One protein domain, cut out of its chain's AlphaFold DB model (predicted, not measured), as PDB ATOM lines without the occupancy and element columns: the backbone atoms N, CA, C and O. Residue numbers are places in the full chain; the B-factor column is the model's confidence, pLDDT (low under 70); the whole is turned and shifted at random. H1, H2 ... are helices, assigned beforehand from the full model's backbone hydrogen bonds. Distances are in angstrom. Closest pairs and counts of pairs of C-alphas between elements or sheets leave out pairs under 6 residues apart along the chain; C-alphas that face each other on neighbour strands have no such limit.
ATOM      1  N   SER A   2     -40.205   0.642 -47.014       48.16
ATOM      2  CA  SER A   2     -39.832  -0.636 -46.400       48.16
ATOM      3  C   SER A   2     -38.588  -0.417 -45.551       48.16
ATOM      4  O   SER A   2     -37.569   0.048 -46.063       48.16
ATOM      5  N   ASP A   3     -38.704  -0.692 -44.259       60.59
ATOM      6  CA  ASP A   3     -37.642  -0.520 -43.271       60.59
ATOM      7  C   ASP A   3     -36.615  -1.655 -43.445       60.59
ATOM      8  O   ASP A   3     -36.629  -2.674 -42.754       60.59
ATOM      9  N   ASN A   4     -35.783  -1.540 -44.484       71.69
ATOM     10  CA  ASN A   4     -34.821  -2.572 -44.858       71.69
ATOM     11  C   ASN A   4     -33.640  -2.553 -43.885       71.69
ATOM     12  O   ASN A   4     -32.679  -1.801 -44.056       71.69
ATOM     13  N   LYS A   5     -33.701  -3.416 -42.869       83.38
ATOM     14  CA  LYS A   5     -32.570  -3.677 -41.977       83.38
ATOM     15  C   LYS A   5     -31.469  -4.407 -42.747       83.38
ATOM     16  O   LYS A   5     -31.727  -5.396 -43.426       83.38
ATOM     17  N   GLN A   6     -30.238  -3.912 -42.636       86.00
ATOM     18  CA  GLN A   6     -29.058  -4.559 -43.199       86.00
ATOM     19  C   GLN A   6     -28.216  -5.148 -42.073       86.00
ATOM     20  O   GLN A   6     -27.864  -4.451 -41.124       86.00
ATOM     21  N   TRP A   7     -27.835  -6.412 -42.229       87.44
ATOM     22  CA  TRP A   7     -26.847  -7.064 -41.378       87.44
ATOM     23  C   TRP A   7     -25.524  -7.202 -42.128       87.44
ATOM     24  O   TRP A   7     -25.508  -7.466 -43.333       87.44
ATOM     25  N   ARG A   8     -24.417  -6.987 -41.416       89.38
ATOM     26  CA  ARG A   8     -23.060  -7.188 -41.925       89.38
ATOM     27  C   ARG A   8     -22.415  -8.306 -41.124       89.38
ATOM     28  O   ARG A   8     -22.477  -8.301 -39.900       89.38
ATOM     29  N   PHE A   9     -21.805  -9.234 -41.842       88.38
ATOM     30  CA  PHE A   9     -21.027 -10.315 -41.269       88.38
ATOM     31  C   PHE A   9     -19.565 -10.026 -41.587       88.38
ATOM     32  O   PHE A   9     -19.215  -9.886 -42.759       88.38
ATOM     33  N   ASP A  10     -18.747  -9.901 -40.548       89.06
ATOM     34  CA  ASP A  10     -17.311  -9.670 -40.659       89.06
ATOM     35  C   ASP A  10     -16.590 -10.969 -40.265       89.06
ATOM     36  O   ASP A  10     -16.883 -11.559 -39.221       89.06
ATOM     37  N   ALA A  11     -15.691 -11.455 -41.121       86.69
ATOM     38  CA  ALA A  11     -14.899 -12.642 -40.822       86.69
ATOM     39  C   ALA A  11     -13.827 -12.304 -39.773       86.69
ATOM     40  O   ALA A  11     -13.123 -11.307 -39.914       86.69
ATOM     41  N   LEU A  12     -13.708 -13.128 -38.726       88.19
ATOM     42  CA  LEU A  12     -12.633 -12.993 -37.730       88.19
ATOM     43  C   LEU A  12     -11.276 -13.456 -38.278       88.19
ATOM     44  O   LEU A  12     -10.242 -12.925 -37.891       88.19
ATOM     45  N   ASP A  13     -11.303 -14.445 -39.167       87.81
ATOM     46  CA  ASP A  13     -10.147 -14.978 -39.884       87.81
ATOM     47  C   ASP A  13     -10.596 -15.272 -41.328       87.81
ATOM     48  O   ASP A  13     -11.031 -14.366 -42.039       87.81
ATOM     49  N   SER A  14     -10.613 -16.537 -41.741       86.19
ATOM     50  CA  SER A  14     -10.977 -16.957 -43.091       86.19
ATOM     51  C   SER A  14     -12.302 -17.721 -43.095       86.19
ATOM     52  O   SER A  14     -12.579 -18.522 -42.202       86.19
ATOM     53  N   TRP A  15     -13.142 -17.491 -44.108       86.56
ATOM     54  CA  TRP A  15     -14.369 -18.264 -44.313       86.56
ATOM     55  C   TRP A  15     -14.184 -19.315 -45.395       86.56
ATOM     56  O   TRP A  15     -13.604 -19.046 -46.445       86.56
ATOM     57  N   PHE A  16     -14.748 -20.493 -45.149       86.50
ATOM     58  CA  PHE A  16     -14.722 -21.611 -46.077       86.50
ATOM     59  C   PHE A  16     -16.145 -22.101 -46.354       86.50
ATOM     60  O   PHE A  16     -16.865 -22.494 -45.435       86.50
ATOM     61  N   PHE A  17     -16.547 -22.096 -47.627       86.56
ATOM     62  CA  PHE A  17     -17.848 -22.593 -48.080       86.56
ATOM     63  C   PHE A  17     -17.649 -23.790 -49.004       86.56
ATOM     64  O   PHE A  17     -17.136 -23.655 -50.110       86.56
ATOM     65  N   ARG A  18     -18.065 -24.971 -48.548       78.94
ATOM     66  CA  ARG A  18     -17.829 -26.236 -49.254       78.94
ATOM     67  C   ARG A  18     -18.751 -26.400 -50.469       78.94
ATOM     68  O   ARG A  18     -19.955 -26.175 -50.361       78.94
ATOM     69  N   GLU A  19     -18.212 -26.880 -51.592       76.06
ATOM     70  CA  GLU A  19     -19.018 -27.363 -52.724       76.06
ATOM     71  C   GLU A  19     -19.718 -28.694 -52.379       76.06
ATOM     72  O   GLU A  19     -19.215 -29.507 -51.603       76.06
ATOM     73  N   ALA A  20     -20.879 -28.961 -52.979       67.19
ATOM     74  CA  ALA A  20     -21.673 -30.173 -52.747       67.19
ATOM     75  C   ALA A  20     -21.069 -31.468 -53.343       67.19
ATOM     76  O   ALA A  20     -21.777 -32.465 -53.481       67.19
ATOM     77  N   ARG A  21     -19.779 -31.487 -53.705       67.06
ATOM     78  CA  ARG A  21     -19.125 -32.680 -54.260       67.06
ATOM     79  C   ARG A  21     -18.806 -33.698 -53.167       67.06
ATOM     80  O   ARG A  21     -18.443 -33.340 -52.042       67.06
ATOM     81  N   ALA A  22     -18.978 -34.972 -53.514       57.91
ATOM     82  CA  ALA A  22     -18.607 -36.092 -52.663       57.91
ATOM     83  C   ALA A  22     -17.083 -36.128 -52.496       57.91
ATOM     84  O   ALA A  22     -16.335 -35.939 -53.453       57.91
ATOM     85  N   PHE A  23     -16.644 -36.329 -51.260       55.75
ATOM     86  CA  PHE A  23     -15.241 -36.462 -50.908       55.75
ATOM     87  C   PHE A  23     -14.802 -37.890 -51.225       55.75
ATOM     88  O   PHE A  23     -15.326 -38.827 -50.625       55.75
ATOM     89  N   ASP A  24     -13.867 -38.059 -52.154       54.81
ATOM     90  CA  ASP A  24     -13.149 -39.320 -52.287       54.81
ATOM     91  C   ASP A  24     -11.767 -39.148 -51.652       54.81
ATOM     92  O   ASP A  24     -10.989 -38.276 -52.037       54.81
ATOM     93  N   THR A  25     -11.470 -39.979 -50.654       54.12
ATOM     94  CA  THR A  25     -10.196 -40.053 -49.921       54.12
ATOM     95  C   THR A  25      -8.974 -40.348 -50.805       54.12
ATOM     96  O   THR A  25      -7.856 -40.368 -50.296       54.12
ATOM     97  N   SER A  26      -9.161 -40.602 -52.104       55.28
ATOM     98  CA  SER A  26      -8.129 -41.125 -53.004       55.28
ATOM     99  C   SER A  26      -7.791 -40.255 -54.226       55.28
ATOM    100  O   SER A  26      -6.918 -40.627 -55.008       55.28
ATOM    101  N   GLY A  27      -8.395 -39.072 -54.383       50.22
ATOM    102  CA  GLY A  27      -8.100 -38.160 -55.493       50.22
ATOM    103  C   GLY A  27      -7.785 -36.756 -55.000       50.22
ATOM    104  O   GLY A  27      -8.571 -36.190 -54.248       50.22
ATOM    105  N   GLY A  28      -6.647 -36.198 -55.427       50.84
ATOM    106  CA  GLY A  28      -6.153 -34.851 -55.104       50.84
ATOM    107  C   GLY A  28      -7.035 -33.714 -55.623       50.84
ATOM    108  O   GLY A  28      -6.593 -32.899 -56.426       50.84
ATOM    109  N   ASN A  29      -8.290 -33.671 -55.188       55.78
ATOM    110  CA  ASN A  29      -9.206 -32.596 -55.495       55.78
ATOM    111  C   ASN A  29      -8.973 -31.486 -54.465       55.78
ATOM    112  O   ASN A  29      -9.292 -31.641 -53.284       55.78
ATOM    113  N   GLU A  30      -8.345 -30.403 -54.910       60.38
ATOM    114  CA  GLU A  30      -8.086 -29.228 -54.085       60.38
ATOM    115  C   GLU A  30      -9.406 -28.707 -53.500       60.38
ATOM    116  O   GLU A  30     -10.424 -28.607 -54.190       60.38
ATOM    117  N   LEU A  31      -9.416 -28.427 -52.196       64.62
ATOM    118  CA  LEU A  31     -10.591 -27.908 -51.505       64.62
ATOM    119  C   LEU A  31     -10.862 -26.478 -51.984       64.62
ATOM    120  O   LEU A  31     -10.271 -25.523 -51.485       64.62
ATOM    121  N   VAL A  32     -11.777 -26.329 -52.938       73.12
ATOM    122  CA  VAL A  32     -12.200 -25.016 -53.430       73.12
ATOM    123  C   VAL A  32     -13.326 -24.478 -52.552       73.12
ATOM    124  O   VAL A  32     -14.365 -25.120 -52.374       73.12
ATOM    125  N   SER A  33     -13.125 -23.276 -52.013       80.94
ATOM    126  CA  SER A  33     -14.194 -22.529 -51.352       80.94
ATOM    127  C   SER A  33     -15.071 -21.831 -52.386       80.94
ATOM    128  O   SER A  33     -14.572 -21.180 -53.302       80.94
ATOM    129  N   LEU A  34     -16.385 -21.898 -52.203       82.81
ATOM    130  CA  LEU A  34     -17.345 -21.155 -53.011       82.81
ATOM    131  C   LEU A  34     -17.386 -19.684 -52.581       82.81
ATOM    132  O   LEU A  34     -17.612 -19.366 -51.410       82.81
ATOM    133  N   PHE A  35     -17.194 -18.783 -53.545       82.44
ATOM    134  CA  PHE A  35     -17.350 -17.345 -53.355       82.44
ATOM    135  C   PHE A  35     -18.085 -16.729 -54.557       82.44
ATOM    136  O   PHE A  35     -17.700 -17.018 -55.693       82.44
ATOM    137  N   PRO A  36     -19.104 -15.869 -54.363       85.44
ATOM    138  CA  PRO A  36     -19.676 -15.395 -53.095       85.44
ATOM    139  C   PRO A  36     -20.301 -16.506 -52.225       85.44
ATOM    140  O   PRO A  36     -20.641 -17.568 -52.749       85.44
ATOM    141  N   PRO A  37     -20.464 -16.281 -50.906       85.94
ATOM    142  CA  PRO A  37     -21.077 -17.260 -50.012       85.94
ATOM    143  C   PRO A  37     -22.488 -17.658 -50.476       85.94
ATOM    144  O   PRO A  37     -23.276 -16.783 -50.847       85.94
ATOM    145  N   PRO A  38     -22.863 -18.950 -50.415       87.62
ATOM    146  CA  PRO A  38     -24.209 -19.372 -50.777       87.62
ATOM    147  C   PRO A  38     -25.268 -18.736 -49.869       87.62
ATOM    148  O   PRO A  38     -25.177 -18.799 -48.639       87.62
ATOM    149  N   ALA A  39     -26.329 -18.187 -50.469       88.75
ATOM    150  CA  ALA A  39     -27.403 -17.525 -49.725       88.75
ATOM    151  C   ALA A  39     -28.085 -18.437 -48.704       88.75
ATOM    152  O   ALA A  39     -28.367 -18.015 -47.583       88.75
ATOM    153  N   ARG A  40     -28.271 -19.710 -49.067       87.94
ATOM    154  CA  ARG A  40     -28.844 -20.730 -48.182       87.94
ATOM    155  C   ARG A  40     -28.001 -20.951 -46.924       87.94
ATOM    156  O   ARG A  40     -28.568 -21.099 -45.849       87.94
ATOM    157  N   THR A  41     -26.671 -20.927 -47.032       89.50
ATOM    158  CA  THR A  41     -25.773 -21.126 -45.884       89.50
ATOM    159  C   THR A  41     -25.859 -19.960 -44.905       89.50
ATOM    160  O   THR A  41     -26.010 -20.180 -43.706       89.50
ATOM    161  N   VAL A  42     -25.833 -18.721 -45.408       89.69
ATOM    162  CA  VAL A  42     -25.970 -17.523 -44.561       89.69
ATOM    163  C   VAL A  42     -27.361 -17.467 -43.920       89.69
ATOM    164  O   VAL A  42     -27.473 -17.184 -42.731       89.69
ATOM    165  N   ALA A  43     -28.417 -17.802 -44.669       89.44
ATOM    166  CA  ALA A  43     -29.776 -17.906 -44.133       89.44
ATOM    167  C   ALA A  43     -29.892 -18.957 -43.028       89.44
ATOM    168  O   ALA A  43     -30.478 -18.678 -41.985       89.44
ATOM    169  N   GLY A  44     -29.299 -20.136 -43.229       89.75
ATOM    170  CA  GLY A  44     -29.244 -21.188 -42.217       89.75
ATOM    171  C   GLY A  44     -28.571 -20.712 -40.934       89.75
ATOM    172  O   GLY A  44     -29.159 -20.837 -39.867       89.75
ATOM    173  N   ALA A  45     -27.402 -20.075 -41.035       90.56
ATOM    174  CA  ALA A  45     -26.688 -19.550 -39.870       90.56
ATOM    175  C   ALA A  45     -27.520 -18.526 -39.073       90.56
ATOM    176  O   ALA A  45     -27.569 -18.592 -37.847       90.56
ATOM    177  N   VAL A  46     -28.217 -17.612 -39.759       90.50
ATOM    178  CA  VAL A  46     -29.113 -16.635 -39.110       90.50
ATOM    179  C   VAL A  46     -30.292 -17.327 -38.428       90.50
ATOM    180  O   VAL A  46     -30.635 -16.988 -37.301       90.50
ATOM    181  N   ARG A  47     -30.907 -18.313 -39.088       90.50
ATOM    182  CA  ARG A  47     -32.028 -19.084 -38.530       90.50
ATOM    183  C   ARG A  47     -31.625 -19.866 -37.290       90.50
ATOM    184  O   ARG A  47     -32.349 -19.830 -36.301       90.50
ATOM    185  N   THR A  48     -30.468 -20.521 -37.336       90.69
ATOM    186  CA  THR A  48     -29.898 -21.213 -36.180       90.69
ATOM    187  C   THR A  48     -29.671 -20.231 -35.041       90.69
ATOM    188  O   THR A  48     -30.156 -20.478 -33.948       90.69
ATOM    189  N   LEU A  49     -29.053 -19.073 -35.302       90.69
ATOM    190  CA  LEU A  49     -28.848 -18.048 -34.277       90.69
ATOM    191  C   LEU A  49     -30.165 -17.575 -33.639       90.69
ATOM    192  O   LEU A  49     -30.230 -17.442 -32.421       90.69
ATOM    193  N   ILE A  50     -31.217 -17.341 -34.430       90.50
ATOM    194  CA  ILE A  50     -32.533 -16.972 -33.888       90.50
ATOM    195  C   ILE A  50     -33.077 -18.105 -33.006       90.50
ATOM    196  O   ILE A  50     -33.557 -17.834 -31.912       90.50
ATOM    197  N   GLY A  51     -32.972 -19.365 -33.437       90.31
ATOM    198  CA  GLY A  51     -33.386 -20.507 -32.618       90.31
ATOM    199  C   GLY A  51     -32.630 -20.602 -31.289       90.31
ATOM    200  O   GLY A  51     -33.266 -20.764 -30.251       90.31
ATOM    201  N   GLU A  52     -31.308 -20.406 -31.301       90.81
ATOM    202  CA  GLU A  52     -30.475 -20.361 -30.088       90.81
ATOM    203  C   GLU A  52     -30.902 -19.229 -29.143       90.81
ATOM    204  O   GLU A  52     -31.027 -19.433 -27.939       90.81
ATOM    205  N   MET A  53     -31.197 -18.038 -29.677       90.06
ATOM    206  CA  MET A  53     -31.705 -16.908 -28.881       90.06
ATOM    207  C   MET A  53     -33.071 -17.184 -28.240       90.06
ATOM    208  O   MET A  53     -33.432 -16.525 -27.267       90.06
ATOM    209  N   HIS A  54     -33.830 -18.131 -28.793       89.31
ATOM    210  CA  HIS A  54     -35.102 -18.610 -28.262       89.31
ATOM    211  C   HIS A  54     -34.956 -19.879 -27.401       89.31
ATOM    212  O   HIS A  54     -35.975 -20.471 -27.052       89.31
ATOM    213  N   GLU A  55     -33.723 -20.286 -27.067       89.31
ATOM    214  CA  GLU A  55     -33.406 -21.477 -26.259       89.31
ATOM    215  C   GLU A  55     -34.076 -22.751 -26.800       89.31
ATOM    216  O   GLU A  55     -34.601 -23.578 -26.053       89.31
ATOM    217  N   VAL A  56     -34.114 -22.889 -28.129       87.25
ATOM    218  CA  VAL A  56     -34.811 -24.004 -28.765       87.25
ATOM    219  C   VAL A  56     -34.116 -25.335 -28.482       87.25
ATOM    220  O   VAL A  56     -32.914 -25.502 -28.671       87.25
ATOM    221  N   ASP A  57     -34.909 -26.329 -28.101       88.44
ATOM    222  CA  ASP A  57     -34.490 -27.724 -28.138       88.44
ATOM    223  C   ASP A  57     -34.580 -28.228 -29.585       88.44
ATOM    224  O   ASP A  57     -35.673 -28.469 -30.103       88.44
ATOM    225  N   TRP A  58     -33.435 -28.354 -30.262       85.94
ATOM    226  CA  TRP A  58     -33.370 -28.755 -31.669       85.94
ATOM    227  C   TRP A  58     -33.874 -30.177 -31.936       85.94
ATOM    228  O   TRP A  58     -34.420 -30.429 -33.013       85.94
ATOM    229  N   GLU A  59     -33.733 -31.094 -30.974       85.56
ATOM    230  CA  GLU A  59     -34.240 -32.461 -31.116       85.56
ATOM    231  C   GLU A  59     -35.767 -32.449 -31.139       85.56
ATOM    232  O   GLU A  59     -36.396 -33.067 -32.002       85.56
ATOM    233  N   ARG A  60     -36.374 -31.666 -30.241       84.88
ATOM    234  CA  ARG A  60     -37.832 -31.502 -30.190       84.88
ATOM    235  C   ARG A  60     -38.356 -30.604 -31.300       84.88
ATOM    236  O   ARG A  60     -39.459 -30.826 -31.790       84.88
ATOM    237  N   PHE A  61     -37.567 -29.638 -31.758       85.19
ATOM    238  CA  PHE A  61     -37.921 -28.777 -32.881       85.19
ATOM    239  C   PHE A  61     -38.166 -29.583 -34.161       85.19
ATOM    240  O   PHE A  61     -39.050 -29.232 -34.936       85.19
ATOM    241  N   ALA A  62     -37.459 -30.693 -34.378       81.06
ATOM    242  CA  ALA A  62     -37.692 -31.555 -35.536       81.06
ATOM    243  C   ALA A  62     -39.037 -32.313 -35.485       81.06
ATOM    244  O   ALA A  62     -39.541 -32.724 -36.529       81.06
ATOM    245  N   LEU A  63     -39.641 -32.478 -34.301       84.06
ATOM    246  CA  LEU A  63     -40.879 -33.241 -34.118       84.06
ATOM    247  C   LEU A  63     -42.112 -32.450 -34.565       84.06
ATOM    248  O   LEU A  63     -42.223 -31.244 -34.335       84.06
ATOM    249  N   GLU A  64     -43.073 -33.128 -35.189       76.62
ATOM    250  CA  GLU A  64     -44.349 -32.522 -35.579       76.62
ATOM    251  C   GLU A  64     -45.138 -32.041 -34.346       76.62
ATOM    252  O   GLU A  64     -45.231 -32.738 -33.339       76.62
ATOM    253  N   GLY A  65     -45.707 -30.832 -34.419       76.00
ATOM    254  CA  GLY A  65     -46.529 -30.244 -33.348       76.00
ATOM    255  C   GLY A  65     -45.777 -29.423 -32.291       76.00
ATOM    256  O   GLY A  65     -46.401 -28.607 -31.618       76.00
ATOM    257  N   GLU A  66     -44.455 -29.553 -32.191       81.25
ATOM    258  CA  GLU A  66     -43.632 -28.765 -31.260       81.25
ATOM    259  C   GLU A  66     -43.145 -27.452 -31.893       81.25
ATOM    260  O   GLU A  66     -42.936 -27.368 -33.111       81.25
ATOM    261  N   SER A  67     -42.939 -26.419 -31.067       83.38
ATOM    262  CA  SER A  67     -42.327 -25.133 -31.454       83.38
ATOM    263  C   SER A  67     -42.987 -24.428 -32.651       83.38
ATOM    264  O   SER A  67     -42.308 -23.771 -33.442       83.38
ATOM    265  N   ALA A  68     -44.313 -24.544 -32.795       85.44
ATOM    266  CA  ALA A  68     -45.069 -24.028 -33.945       85.44
ATOM    267  C   ALA A  68     -44.827 -22.531 -34.227       85.44
ATOM    268  O   ALA A  68     -44.725 -22.122 -35.385       85.44
ATOM    269  N   ASP A  69     -44.688 -21.715 -33.180       87.69
ATOM    270  CA  ASP A  69     -44.418 -20.279 -33.315       87.69
ATOM    271  C   ASP A  69     -43.030 -20.004 -33.889       87.69
ATOM    272  O   ASP A  69     -42.889 -19.221 -34.831       87.69
ATOM    273  N   LEU A  70     -42.015 -20.704 -33.380       87.75
ATOM    274  CA  LEU A  70     -40.649 -20.578 -33.870       87.75
ATOM    275  C   LEU A  70     -40.532 -21.121 -35.299       87.75
ATOM    276  O   LEU A  70     -39.955 -20.456 -36.152       87.75
ATOM    277  N   LYS A  71     -41.165 -22.259 -35.608       89.44
ATOM    278  CA  LYS A  71     -41.225 -22.821 -36.970       89.44
ATOM    279  C   LYS A  71     -41.860 -21.865 -37.966       89.44
ATOM    280  O   LYS A  71     -41.370 -21.725 -39.077       89.44
ATOM    281  N   ARG A  72     -42.917 -21.160 -37.572       90.00
ATOM    282  CA  ARG A  72     -43.533 -20.127 -38.414       90.00
ATOM    283  C   ARG A  72     -42.580 -18.957 -38.665       90.00
ATOM    284  O   ARG A  72     -42.560 -18.407 -39.763       90.00
ATOM    285  N   MET A  73     -41.802 -18.571 -37.655       89.75
ATOM    286  CA  MET A  73     -40.851 -17.468 -37.753       89.75
ATOM    287  C   MET A  73     -39.643 -17.842 -38.621       89.75
ATOM    288  O   MET A  73     -39.430 -17.224 -39.663       89.75
ATOM    289  N   ILE A  74     -38.876 -18.855 -38.211       90.06
ATOM    290  CA  ILE A  74     -37.595 -19.224 -38.824       90.06
ATOM    291  C   ILE A  74     -37.695 -20.338 -39.863       90.06
ATOM    292  O   ILE A  74     -36.666 -20.627 -40.449       90.06
ATOM    293  N   GLY A  75     -38.867 -20.932 -40.109       88.75
ATOM    294  CA  GLY A  75     -39.109 -22.024 -41.067       88.75
ATOM    295  C   GLY A  75     -38.488 -23.379 -40.694       88.75
ATOM    296  O   GLY A  75     -37.787 -23.510 -39.691       88.75
ATOM    297  N   VAL A  76     -38.761 -24.405 -41.511       86.19
ATOM    298  CA  VAL A  76     -38.255 -25.784 -41.343       86.19
ATOM    299  C   VAL A  76     -37.854 -26.364 -42.700       86.19
ATOM    300  O   VAL A  76     -38.628 -26.321 -43.653       86.19
ATOM    301  N   GLY A  77     -36.655 -26.944 -42.794       83.88
ATOM    302  CA  GLY A  77     -36.150 -27.510 -44.048       83.88
ATOM    303  C   GLY A  77     -36.065 -26.455 -45.157       83.88
ATOM    304  O   GLY A  77     -35.399 -25.431 -44.989       83.88
ATOM    305  N   ASP A  78     -36.748 -26.705 -46.277       83.00
ATOM    306  CA  ASP A  78     -36.835 -25.773 -47.409       83.00
ATOM    307  C   ASP A  78     -37.884 -24.660 -47.221       83.00
ATOM    308  O   ASP A  78     -37.883 -23.695 -47.988       83.00
ATOM    309  N   ASP A  79     -38.757 -24.742 -46.207       85.69
ATOM    310  CA  ASP A  79     -39.686 -23.654 -45.887       85.69
ATOM    311  C   ASP A  79     -38.912 -22.479 -45.285       85.69
ATOM    312  O   ASP A  79     -38.185 -22.653 -44.302       85.69
ATOM    313  N   LEU A  80     -39.070 -21.286 -45.875       81.06
ATOM    314  CA  LEU A  80     -38.412 -20.047 -45.463       81.06
ATOM    315  C   LEU A  80     -39.081 -19.352 -44.253       81.06
ATOM    316  O   LEU A  80     -38.455 -18.510 -43.599       81.06
ATOM    317  N   GLY A  81     -40.290 -19.771 -43.868       87.31
ATOM    318  CA  GLY A  81     -41.045 -19.134 -42.791       87.31
ATOM    319  C   GLY A  81     -41.320 -17.658 -43.098       87.31
ATOM    320  O   GLY A  81     -41.583 -17.279 -44.238       87.31
ATOM    321  N   GLN A  82     -41.249 -16.799 -42.080       89.38
ATOM    322  CA  GLN A  82     -41.474 -15.352 -42.232       89.38
ATOM    323  C   GLN A  82     -40.194 -14.554 -42.519       89.38
ATOM    324  O   GLN A  82     -40.264 -13.386 -42.916       89.38
ATOM    325  N   VAL A  83     -39.020 -15.157 -42.316       83.75
ATOM    326  CA  VAL A  83     -37.730 -14.495 -42.519       83.75
ATOM    327  C   VAL A  83     -37.404 -14.437 -44.011       83.75
ATOM    328  O   VAL A  83     -36.969 -15.411 -44.619       83.75
ATOM    329  N   ASN A  84     -37.563 -13.249 -44.592       84.62
ATOM    330  CA  ASN A  84     -37.146 -12.959 -45.959       84.62
ATOM    331  C   ASN A  84     -35.800 -12.239 -45.945       84.62
ATOM    332  O   ASN A  84     -35.695 -11.117 -45.450       84.62
ATOM    333  N   MET A  85     -34.772 -12.873 -46.502       85.50
ATOM    334  CA  MET A  85     -33.445 -12.274 -46.625       85.50
ATOM    335  C   MET A  85     -33.070 -12.093 -48.088       85.50
ATOM    336  O   MET A  85     -33.394 -12.916 -48.941       85.50
ATOM    337  N   THR A  86     -32.333 -11.026 -48.372       87.44
ATOM    338  CA  THR A  86     -31.817 -10.731 -49.708       87.44
ATOM    339  C   THR A  86     -30.303 -10.567 -49.637       87.44
ATOM    340  O   THR A  86     -29.796  -9.835 -48.787       87.44
ATOM    341  N   GLY A  87     -29.582 -11.255 -50.520       85.62
ATOM    342  CA  GLY A  87     -28.122 -11.352 -50.508       85.62
ATOM    343  C   GLY A  87     -27.666 -12.812 -50.465       85.62
ATOM    344  O   GLY A  87     -28.438 -13.690 -50.856       85.62
ATOM    345  N   PRO A  88     -26.447 -13.097 -49.978       90.50
ATOM    346  CA  PRO A  88     -25.435 -12.176 -49.463       90.50
ATOM    347  C   PRO A  88     -24.753 -11.374 -50.576       90.50
ATOM    348  O   PRO A  88     -24.630 -11.825 -51.711       90.50
ATOM    349  N   TYR A  89     -24.280 -10.181 -50.219       91.06
ATOM    350  CA  TYR A  89     -23.497  -9.320 -51.102       91.06
ATOM    351  C   TYR A  89     -22.116  -9.111 -50.484       91.06
ATOM    352  O   TYR A  89     -22.054  -8.697 -49.323       91.06
ATOM    353  N   PRO A  90     -21.017  -9.361 -51.215       90.81
ATOM    354  CA  PRO A  90     -19.694  -8.966 -50.759       90.81
ATOM    355  C   PRO A  90     -19.628  -7.449 -50.568       90.81
ATOM    356  O   PRO A  90     -20.161  -6.690 -51.381       90.81
ATOM    357  N   LEU A  91     -18.971  -7.000 -49.501       91.62
ATOM    358  CA  LEU A  91     -18.672  -5.589 -49.279       91.62
ATOM    359  C   LEU A  91     -17.159  -5.383 -49.340       91.62
ATOM    360  O   LEU A  91     -16.413  -6.077 -48.658       91.62
ATOM    361  N   TRP A  92     -16.728  -4.392 -50.112       89.88
ATOM    362  CA  TRP A  92     -15.344  -3.932 -50.166       89.88
ATOM    363  C   TRP A  92     -15.316  -2.421 -49.953       89.88
ATOM    364  O   TRP A  92     -16.060  -1.701 -50.616       89.88
ATOM    365  N   GLU A  93     -14.516  -1.937 -48.997       91.44
ATOM    366  CA  GLU A  93     -14.417  -0.502 -48.658       91.44
ATOM    367  C   GLU A  93     -15.788   0.177 -48.446       91.44
ATOM    368  O   GLU A  93     -16.053   1.291 -48.899       91.44
ATOM    369  N   GLY A  94     -16.716  -0.529 -47.792       89.25
ATOM    370  CA  GLY A  94     -18.076  -0.038 -47.535       89.25
ATOM    371  C   GLY A  94     -19.013  -0.044 -48.750       89.25
ATOM    372  O   GLY A  94     -20.181   0.323 -48.613       89.25
ATOM    373  N   LYS A  95     -18.556  -0.493 -49.922       92.31
ATOM    374  CA  LYS A  95     -19.361  -0.607 -51.144       92.31
ATOM    375  C   LYS A  95     -19.787  -2.051 -51.373       92.31
ATOM    376  O   LYS A  95     -18.974  -2.967 -51.287       92.31
ATOM    377  N   ARG A  96     -21.068  -2.255 -51.692       91.62
ATOM    378  CA  ARG A  96     -21.579  -3.568 -52.106       91.62
ATOM    379  C   ARG A  96     -21.076  -3.888 -53.508       91.62
ATOM    380  O   ARG A  96     -21.222  -3.068 -54.413       91.62
ATOM    381  N   LEU A  97     -20.522  -5.079 -53.669       91.62
ATOM    382  CA  LEU A  97     -20.114  -5.624 -54.951       91.62
ATOM    383  C   LEU A  97     -21.210  -6.542 -55.488       91.62
ATOM    384  O   LEU A  97     -21.884  -7.250 -54.736       91.62
ATOM    385  N   TYR A  98     -21.356  -6.534 -56.805       90.12
ATOM    386  CA  TYR A  98     -22.285  -7.386 -57.532       90.12
ATOM    387  C   TYR A  98     -21.509  -8.148 -58.602       90.12
ATOM    388  O   TYR A  98     -20.510  -7.625 -59.107       90.12
ATOM    389  N   PRO A  99     -21.939  -9.372 -58.953       88.19
ATOM    390  CA  PRO A  99     -21.352 -10.076 -60.078       88.19
ATOM    391  C   PRO A  99     -21.494  -9.230 -61.344       88.19
ATOM    392  O   PRO A  99     -22.535  -8.615 -61.591       88.19
TER     393      PRO A  99
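Overview. This is residues 2 to 99 of the 151 residues of an uncharacterized protein of Candidatus Competibacteraceae bacterium (UniProt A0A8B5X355). Little regular structure: a straight helix, H1, has two short helices, H2 and H3, near its far end, and two long loop stretches spread away from these. Residues 2 to 38 swing out to Ser 26 and return to H1; residues 75 to 99 run from H3 back past H1. The printed part has 98 residues, 26 of them in three named helices, and no named strand; the class is all helix. It is loose, radius of gyration of the C-alphas 16.8 A, and flat, spanning 46 by 43 by 23 A.

Arrangement. H1, residues 39 to 53, touches H3, residues 68 to 74, with residues 47 to 51 alone; the closest C-alphas, of Arg 47 and Ile 74, are 5.6 A apart. They run opposite ways at a steep tilt of 45 degrees. H2, residues 58 to 61, is only just apart from H1, at 8.3 A. H2 is close to H3 but not clearly touching; C-alphas 61 and 71, the closest, are 7.9 A apart. In H1 and H3 every O i to N i+4 pair is within hydrogen-bond range; H2 is too short for one.

Along the chain. H1, 21.3 A long, begins at C-alpha 39 (-27.403, -17.525, -49.725). H2 measures 4.7 A. H3, 10.1 A, ends at C-alpha 74 (-37.595, -19.224, -38.824).

Size, cuts and confidence. The farthest C-alphas, Ser 2 and Ser 26, are 51.8 A apart. The printed part has no cut. Residues 2 to 3 and 20 to 31 have pLDDT under 70.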